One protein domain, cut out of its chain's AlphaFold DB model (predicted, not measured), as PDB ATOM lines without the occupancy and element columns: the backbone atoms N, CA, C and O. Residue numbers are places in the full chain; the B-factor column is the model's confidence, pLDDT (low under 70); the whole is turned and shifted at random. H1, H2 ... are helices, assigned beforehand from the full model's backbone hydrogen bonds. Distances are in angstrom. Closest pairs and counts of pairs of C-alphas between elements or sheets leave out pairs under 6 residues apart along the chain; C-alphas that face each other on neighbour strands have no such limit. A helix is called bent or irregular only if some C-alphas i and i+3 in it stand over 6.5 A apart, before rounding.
ATOM      1  N   THR A 164     -28.559  55.068 176.814       77.50
ATOM      2  CA  THR A 164     -28.332  56.507 176.678       77.50
ATOM      3  C   THR A 164     -26.921  56.880 177.151       77.50
ATOM      4  O   THR A 164     -26.320  56.190 177.976       77.50
ATOM      5  N   LEU A 165     -26.373  58.004 176.664       72.25
ATOM      6  CA  LEU A 165     -25.046  58.487 177.087       72.25
ATOM      7  C   LEU A 165     -24.940  58.665 178.611       72.25
ATOM      8  O   LEU A 165     -23.892  58.381 179.187       72.25
ATOM      9  N   SER A 166     -26.030  59.073 179.262       75.31
ATOM     10  CA  SER A 166     -26.104  59.229 180.716       75.31
ATOM     11  C   SER A 166     -26.032  57.887 181.457       75.31
ATOM     12  O   SER A 166     -25.325  57.772 182.453       75.31
ATOM     13  N   GLU A 167     -26.712  56.847 180.961       75.56
ATOM     14  CA  GLU A 167     -26.641  55.494 181.541       75.56
ATOM     15  C   GLU A 167     -25.248  54.876 181.381       75.56
ATOM     16  O   GLU A 167     -24.749  54.211 182.289       75.56
ATOM     17  N   ILE A 168     -24.588  55.141 180.250       70.75
ATOM     18  CA  ILE A 168     -23.209  54.702 180.002       70.75
ATOM     19  C   ILE A 168     -22.249  55.359 180.993       70.75
ATOM     20  O   ILE A 168     -21.366  54.682 181.524       70.75
ATOM     21  N   ASP A 169     -22.424  56.655 181.259       77.38
ATOM     22  CA  ASP A 169     -21.564  57.352 182.208       77.38
ATOM     23  C   ASP A 169     -21.674  56.760 183.615       77.38
ATOM     24  O   ASP A 169     -20.655  56.506 184.259       77.38
ATOM     25  N   HIS A 170     -22.891  56.427 184.051       75.38
ATOM     26  CA  HIS A 170     -23.116  55.778 185.342       75.38
ATOM     27  C   HIS A 170     -22.396  54.426 185.463       75.38
ATOM     28  O   HIS A 170     -21.758  54.164 186.485       75.38
ATOM     29  N   TRP A 171     -22.435  53.580 184.428       70.75
ATOM     30  CA  TRP A 171     -21.729  52.290 184.452       70.75
ATOM     31  C   TRP A 171     -20.211  52.442 184.539       70.75
ATOM     32  O   TRP A 171     -19.545  51.674 185.240       70.75
ATOM     33  N   ASP A 172     -19.651  53.433 183.852       69.56
ATOM     34  CA  ASP A 172     -18.214  53.690 183.892       69.56
ATOM     35  C   ASP A 172     -17.782  54.310 185.225       69.56
ATOM     36  O   ASP A 172     -16.709  53.970 185.734       69.56
ATOM     37  N   GLN A 173     -18.604  55.169 185.834       70.50
ATOM     38  CA  GLN A 173     -18.350  55.657 187.192       70.50
ATOM     39  C   GLN A 173     -18.346  54.506 188.201       70.50
ATOM     40  O   GLN A 173     -17.438  54.424 189.028       70.50
ATOM     41  N   GLU A 174     -19.285  53.561 188.093       69.06
ATOM     42  CA  GLU A 174     -19.312  52.388 188.970       69.06
ATOM     43  C   GLU A 174     -18.064  51.503 188.800       69.06
ATOM     44  O   GLU A 174     -17.516  51.007 189.789       69.06
ATOM     45  N   LYS A 175     -17.561  51.341 187.568       66.62
ATOM     46  CA  LYS A 175     -16.285  50.647 187.329       66.62
ATOM     47  C   LYS A 175     -15.090  51.389 187.920       66.62
ATOM     48  O   LYS A 175     -14.296  50.765 188.614       66.62
ATOM     49  N   ASN A 176     -14.994  52.705 187.727       63.66
ATOM     50  CA  ASN A 176     -13.910  53.504 188.309       63.66
ATOM     51  C   ASN A 176     -13.906  53.443 189.847       63.66
ATOM     52  O   ASN A 176     -12.839  53.400 190.459       63.66
ATOM     53  N   ILE A 177     -15.083  53.404 190.486       63.06
ATOM     54  CA  ILE A 177     -15.192  53.237 191.943       63.06
ATOM     55  C   ILE A 177     -14.656  51.865 192.378       63.06
ATOM     56  O   ILE A 177     -13.948  51.783 193.382       63.06
ATOM     57  N   LYS A 178     -14.951  50.798 191.624       60.88
ATOM     58  CA  LYS A 178     -14.451  49.441 191.907       60.88
ATOM     59  C   LYS A 178     -12.938  49.323 191.706       60.88
ATOM     60  O   LYS A 178     -12.281  48.712 192.547       60.88
ATOM     61  N   ASP A 179     -12.390  49.946 190.666       61.09
ATOM     62  CA  ASP A 179     -10.948  49.943 190.380       61.09
ATOM     63  C   ASP A 179     -10.159  50.698 191.468       61.09
ATOM     64  O   ASP A 179      -9.139  50.213 191.956       61.09
ATOM     65  N   ASN A 180     -10.682  51.833 191.950       58.56
ATOM     66  CA  ASN A 180     -10.059  52.613 193.027       58.56
ATOM     67  C   ASN A 180     -10.068  51.881 194.389       58.56
ATOM     68  O   ASN A 180      -9.212  52.133 195.236       58.56
ATOM     69  N   MET A 181     -11.000  50.943 194.614       59.00
ATOM     70  CA  MET A 181     -10.989  50.092 195.816       59.00
ATOM     71  C   MET A 181      -9.928  48.979 195.764       59.00
ATOM     72  O   MET A 181      -9.577  48.445 196.815       59.00
ATOM     73  N   GLN A 182      -9.405  48.627 194.583       57.19
ATOM     74  CA  GLN A 182      -8.465  47.507 194.403       57.19
ATOM     75  C   GLN A 182      -6.977  47.905 194.456       57.19
ATOM     76  O   GLN A 182      -6.111  47.043 194.331       57.19
ATOM     77  N   GLY A 183      -6.661  49.165 194.777       51.03
ATOM     78  CA  GLY A 183      -5.352  49.527 195.338       51.03
ATOM     79  C   GLY A 183      -4.341  50.193 194.402       51.03
ATOM     80  O   GLY A 183      -3.212  50.437 194.835       51.03
ATOM     81  N   GLU A 184      -4.707  50.569 193.175       55.94
ATOM     82  CA  GLU A 184      -3.861  51.452 192.361       55.94
ATOM     83  C   GLU A 184      -4.145  52.928 192.681       55.94
ATOM     84  O   GLU A 184      -5.276  53.399 192.639       55.94
ATOM     85  N   LYS A 185      -3.089  53.675 193.033       61.41
ATOM     86  CA  LYS A 185      -3.139  55.074 193.509       61.41
ATOM     87  C   LYS A 185      -3.387  56.099 192.393       61.41
ATOM     88  O   LYS A 185      -3.020  57.268 192.543       61.41
ATOM     89  N   GLU A 186      -3.954  55.686 191.269       65.88
ATOM     90  CA  GLU A 186      -4.198  56.574 190.139       65.88
ATOM     91  C   GLU A 186      -5.606  57.164 190.233       65.88
ATOM     92  O   GLU A 186      -6.615  56.469 190.158       65.88
ATOM     93  N   GLN A 187      -5.681  58.483 190.423       73.69
ATOM     94  CA  GLN A 187      -6.957  59.193 190.402       73.69
ATOM     95  C   GLN A 187      -7.359  59.470 188.954       73.69
ATOM     96  O   GLN A 187      -6.896  60.440 188.351       73.69
ATOM     97  N   THR A 188      -8.256  58.649 188.412       81.94
ATOM     98  CA  THR A 188      -8.917  58.940 187.136       81.94
ATOM     99  C   THR A 188      -9.858  60.132 187.311       81.94
ATOM    100  O   THR A 188     -10.724  60.142 188.188       81.94
ATOM    101  N   LEU A 189      -9.685  61.157 186.477       84.25
ATOM    102  CA  LEU A 189     -10.532  62.348 186.450       84.25
ATOM    103  C   LEU A 189     -11.153  62.493 185.065       84.25
ATOM    104  O   LEU A 189     -10.462  62.363 184.059       84.25
ATOM    105  N   ASP A 190     -12.444  62.813 185.028       86.00
ATOM    106  CA  ASP A 190     -13.094  63.248 183.793       86.00
ATOM    107  C   ASP A 190     -12.589  64.650 183.414       86.00
ATOM    108  O   ASP A 190     -12.549  65.557 184.255       86.00
ATOM    109  N   LEU A 191     -12.237  64.830 182.138       86.12
ATOM    110  CA  LEU A 191     -11.871  66.122 181.557       86.12
ATOM    111  C   LEU A 191     -12.979  67.172 181.706       86.12
ATOM    112  O   LEU A 191     -12.679  68.363 181.760       86.12
ATOM    113  N   ASN A 192     -14.243  66.751 181.793       84.25
ATOM    114  CA  ASN A 192     -15.390  67.648 181.954       84.25
ATOM    115  C   ASN A 192     -15.722  67.955 183.425       84.25
ATOM    116  O   ASN A 192     -16.773  68.527 183.716       84.25
ATOM    117  N   THR A 193     -14.859  67.582 184.377       84.75
ATOM    118  CA  THR A 193     -15.114  67.863 185.796       84.75
ATOM    119  C   THR A 193     -15.262  69.369 186.063       84.75
ATOM    120  O   THR A 193     -14.493  70.190 185.568       84.75
ATOM    121  N   SER A 194     -16.205  69.742 186.930       79.38
ATOM    122  CA  SER A 194     -16.455  71.138 187.326       79.38
ATOM    123  C   SER A 194     -15.520  71.651 188.433       79.38
ATOM    124  O   SER A 194     -15.697  72.754 188.955       79.38
ATOM    125  N   LYS A 195     -14.508  70.866 188.830       85.25
ATOM    126  CA  LYS A 195     -13.573  71.244 189.900       85.25
ATOM    127  C   LYS A 195     -12.698  72.421 189.460       85.25
ATOM    128  O   LYS A 195     -11.834  72.273 188.598       85.25
ATOM    129  N   VAL A 196     -12.831  73.552 190.157       85.88
ATOM    130  CA  VAL A 196     -12.117  74.815 189.868       85.88
ATOM    131  C   VAL A 196     -10.602  74.623 189.725       85.88
ATOM    132  O   VAL A 196      -9.995  75.183 188.816       85.88
ATOM    133  N   ARG A 197      -9.988  73.771 190.560       88.94
ATOM    134  CA  ARG A 197      -8.537  73.503 190.530       88.94
ATOM    135  C   ARG A 197      -8.021  72.951 189.192       88.94
ATOM    136  O   ARG A 197      -6.829  73.066 188.930       88.94
ATOM    137  N   TYR A 198      -8.885  72.331 188.384       87.31
ATOM    138  CA  TYR A 198      -8.514  71.697 187.115       87.31
ATOM    139  C   TYR A 198      -9.046  72.434 185.885       87.31
ATOM    140  O   TYR A 198      -8.624  72.107 184.781       87.31
ATOM    141  N   ALA A 199      -9.904  73.447 186.055       87.75
ATOM    142  CA  ALA A 199     -10.586  74.119 184.951       87.75
ATOM    143  C   ALA A 199      -9.609  74.624 183.874       87.75
ATOM    144  O   ALA A 199      -9.692  74.217 182.722       87.75
ATOM    145  N   VAL A 200      -8.605  75.423 184.262       89.75
ATOM    146  CA  VAL A 200      -7.617  75.981 183.316       89.75
ATOM    147  C   VAL A 200      -6.800  74.885 182.621       89.75
ATOM    148  O   VAL A 200      -6.518  74.980 181.427       89.75
ATOM    149  N   TYR A 201      -6.412  73.844 183.362       89.69
ATOM    150  CA  TYR A 201      -5.606  72.746 182.831       89.69
ATOM    151  C   TYR A 201      -6.394  71.911 181.814       89.69
ATOM    152  O   TYR A 201      -5.914  71.685 180.704       89.69
ATOM    153  N   PHE A 202      -7.623  71.514 182.151       91.25
ATOM    154  CA  PHE A 202      -8.470  70.715 181.268       91.25
ATOM    155  C   PHE A 202      -8.963  71.499 180.054       91.25
ATOM    156  O   PHE A 202      -8.989  70.931 178.965       91.25
ATOM    157  N   SER A 203      -9.229  72.803 180.170       90.06
ATOM    158  CA  SER A 203      -9.526  73.639 178.997       90.06
ATOM    159  C   SER A 203      -8.367  73.657 177.997       90.06
ATOM    160  O   SER A 203      -8.573  73.415 176.810       90.06
ATOM    161  N   ARG A 204      -7.131  73.859 178.471       91.50
ATOM    162  CA  ARG A 204      -5.925  73.846 177.620       91.50
ATOM    163  C   ARG A 204      -5.629  72.481 177.010       91.50
ATOM    164  O   ARG A 204      -5.021  72.405 175.943       91.50
ATOM    165  N   MET A 205      -5.977  71.413 177.719       90.25
ATOM    166  CA  MET A 205      -5.842  70.047 177.225       90.25
ATOM    167  C   MET A 205      -6.875  69.761 176.137       90.25
ATOM    168  O   MET A 205      -6.509  69.238 175.090       90.25
ATOM    169  N   LYS A 206      -8.131  70.155 176.356       91.44
ATOM    170  CA  LYS A 206      -9.212  70.012 175.380       91.44
ATOM    171  C   LYS A 206      -8.873  70.722 174.073       91.44
ATOM    172  O   LYS A 206      -8.920  70.095 173.026       91.44
ATOM    173  N   GLU A 207      -8.408  71.964 174.160       92.06
ATOM    174  CA  GLU A 207      -7.958  72.734 172.997       92.06
ATOM    175  C   GLU A 207      -6.844  72.012 172.219       92.06
ATOM    176  O   GLU A 207      -6.909  71.897 170.999       92.06
ATOM    177  N   ARG A 208      -5.840  71.460 172.914       91.00
ATOM    178  CA  ARG A 208      -4.753  70.693 172.274       91.00
ATOM    179  C   ARG A 208      -5.257  69.429 171.584       91.00
ATOM    180  O   ARG A 208      -4.768  69.090 170.511       91.00
ATOM    181  N   ILE A 209      -6.207  68.727 172.204       91.12
ATOM    182  CA  ILE A 209      -6.820  67.532 171.619       91.12
ATOM    183  C   ILE A 209      -7.607  67.922 170.366       91.12
ATOM    184  O   ILE A 209      -7.432  67.286 169.332       91.12
ATOM    185  N   GLU A 210      -8.415  68.980 170.435       91.19
ATOM    186  CA  GLU A 210      -9.218  69.484 169.313       91.19
ATOM    187  C   GLU A 210      -8.343  69.941 168.139       91.19
ATOM    188  O   GLU A 210      -8.641  69.615 166.993       91.19
ATOM    189  N   GLN A 211      -7.222  70.615 168.408       92.62
ATOM    190  CA  GLN A 211      -6.258  71.027 167.380       92.62
ATOM    191  C   GLN A 211      -5.626  69.839 166.641       92.62
ATOM    192  O   GLN A 211      -5.341  69.934 165.448       92.62
ATOM    193  N   GLY A 212      -5.391  68.728 167.342       88.56
ATOM    194  CA  GLY A 212      -4.861  67.497 166.754       88.56
ATOM    195  C   GLY A 212      -5.933  66.560 166.189       88.56
ATOM    196  O   GLY A 212      -5.588  65.516 165.631       88.56
ATOM    197  N   TRP A 213      -7.219  66.884 166.347       90.88
ATOM    198  CA  TRP A 213      -8.310  65.990 165.981       90.88
ATOM    199  C   TRP A 213      -8.642  66.105 164.494       90.88
ATOM    200  O   TRP A 213      -9.209  67.095 164.036       90.88
ATOM    201  N   ILE A 214      -8.336  65.056 163.731       91.75
ATOM    202  CA  ILE A 214      -8.648  64.983 162.300       91.75
ATOM    203  C   ILE A 214      -9.744  63.945 162.086       91.75
ATOM    204  O   ILE A 214      -9.582  62.771 162.422       91.75
TER     205      ILE A 214
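AT A GLANCE: This is residues 164 to 214 of the 252 residues of an uncharacterized protein of Magnetococcales bacterium (UniProt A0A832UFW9). Two helices, H1 and H2, stand on opposite sides of an open, loose model, joined by one long link that runs through the middle. Residues 164 to 172, of which 165 to 172 belong to H1, stick out free, as do residues 181 to 186 and residues 207 to 214, of which 207 to 211 belong to H2. The printed part has 51 residues, with H1 before H2 and no named strand: it is all helix. It is loose, with a radius of gyration of the C-alphas of 13.6 A, and spans 35 by 29 by 21 A.

IN THESE COORDINATES: Find C-alpha 165 at (-25.046, 58.487, 177.087); from there H1, residues 165 to 181, runs 24.9 A. H2, residues 196 to 211, runs 23.5 A to C-alpha 211 at (-6.258, 71.027, 167.380). Look at C-alphas 197 and 200, 7.7 A apart: H2 is irregular.

HOW THE PARTS SIT: Begin at H1, which is apart from H2. Every O i to N i+4 pair is within hydrogen-bond range in H1, and 10 of 12 in H2.

THE WHOLE: The farthest C-alphas, of Met 181 and Ile 214, are 36.7 A apart. Residues 182 to 195 are a long link. The printed part has no cut. Its mean pLDDT is 78.2; look for values under 70 at residues 172 and 174 to 186.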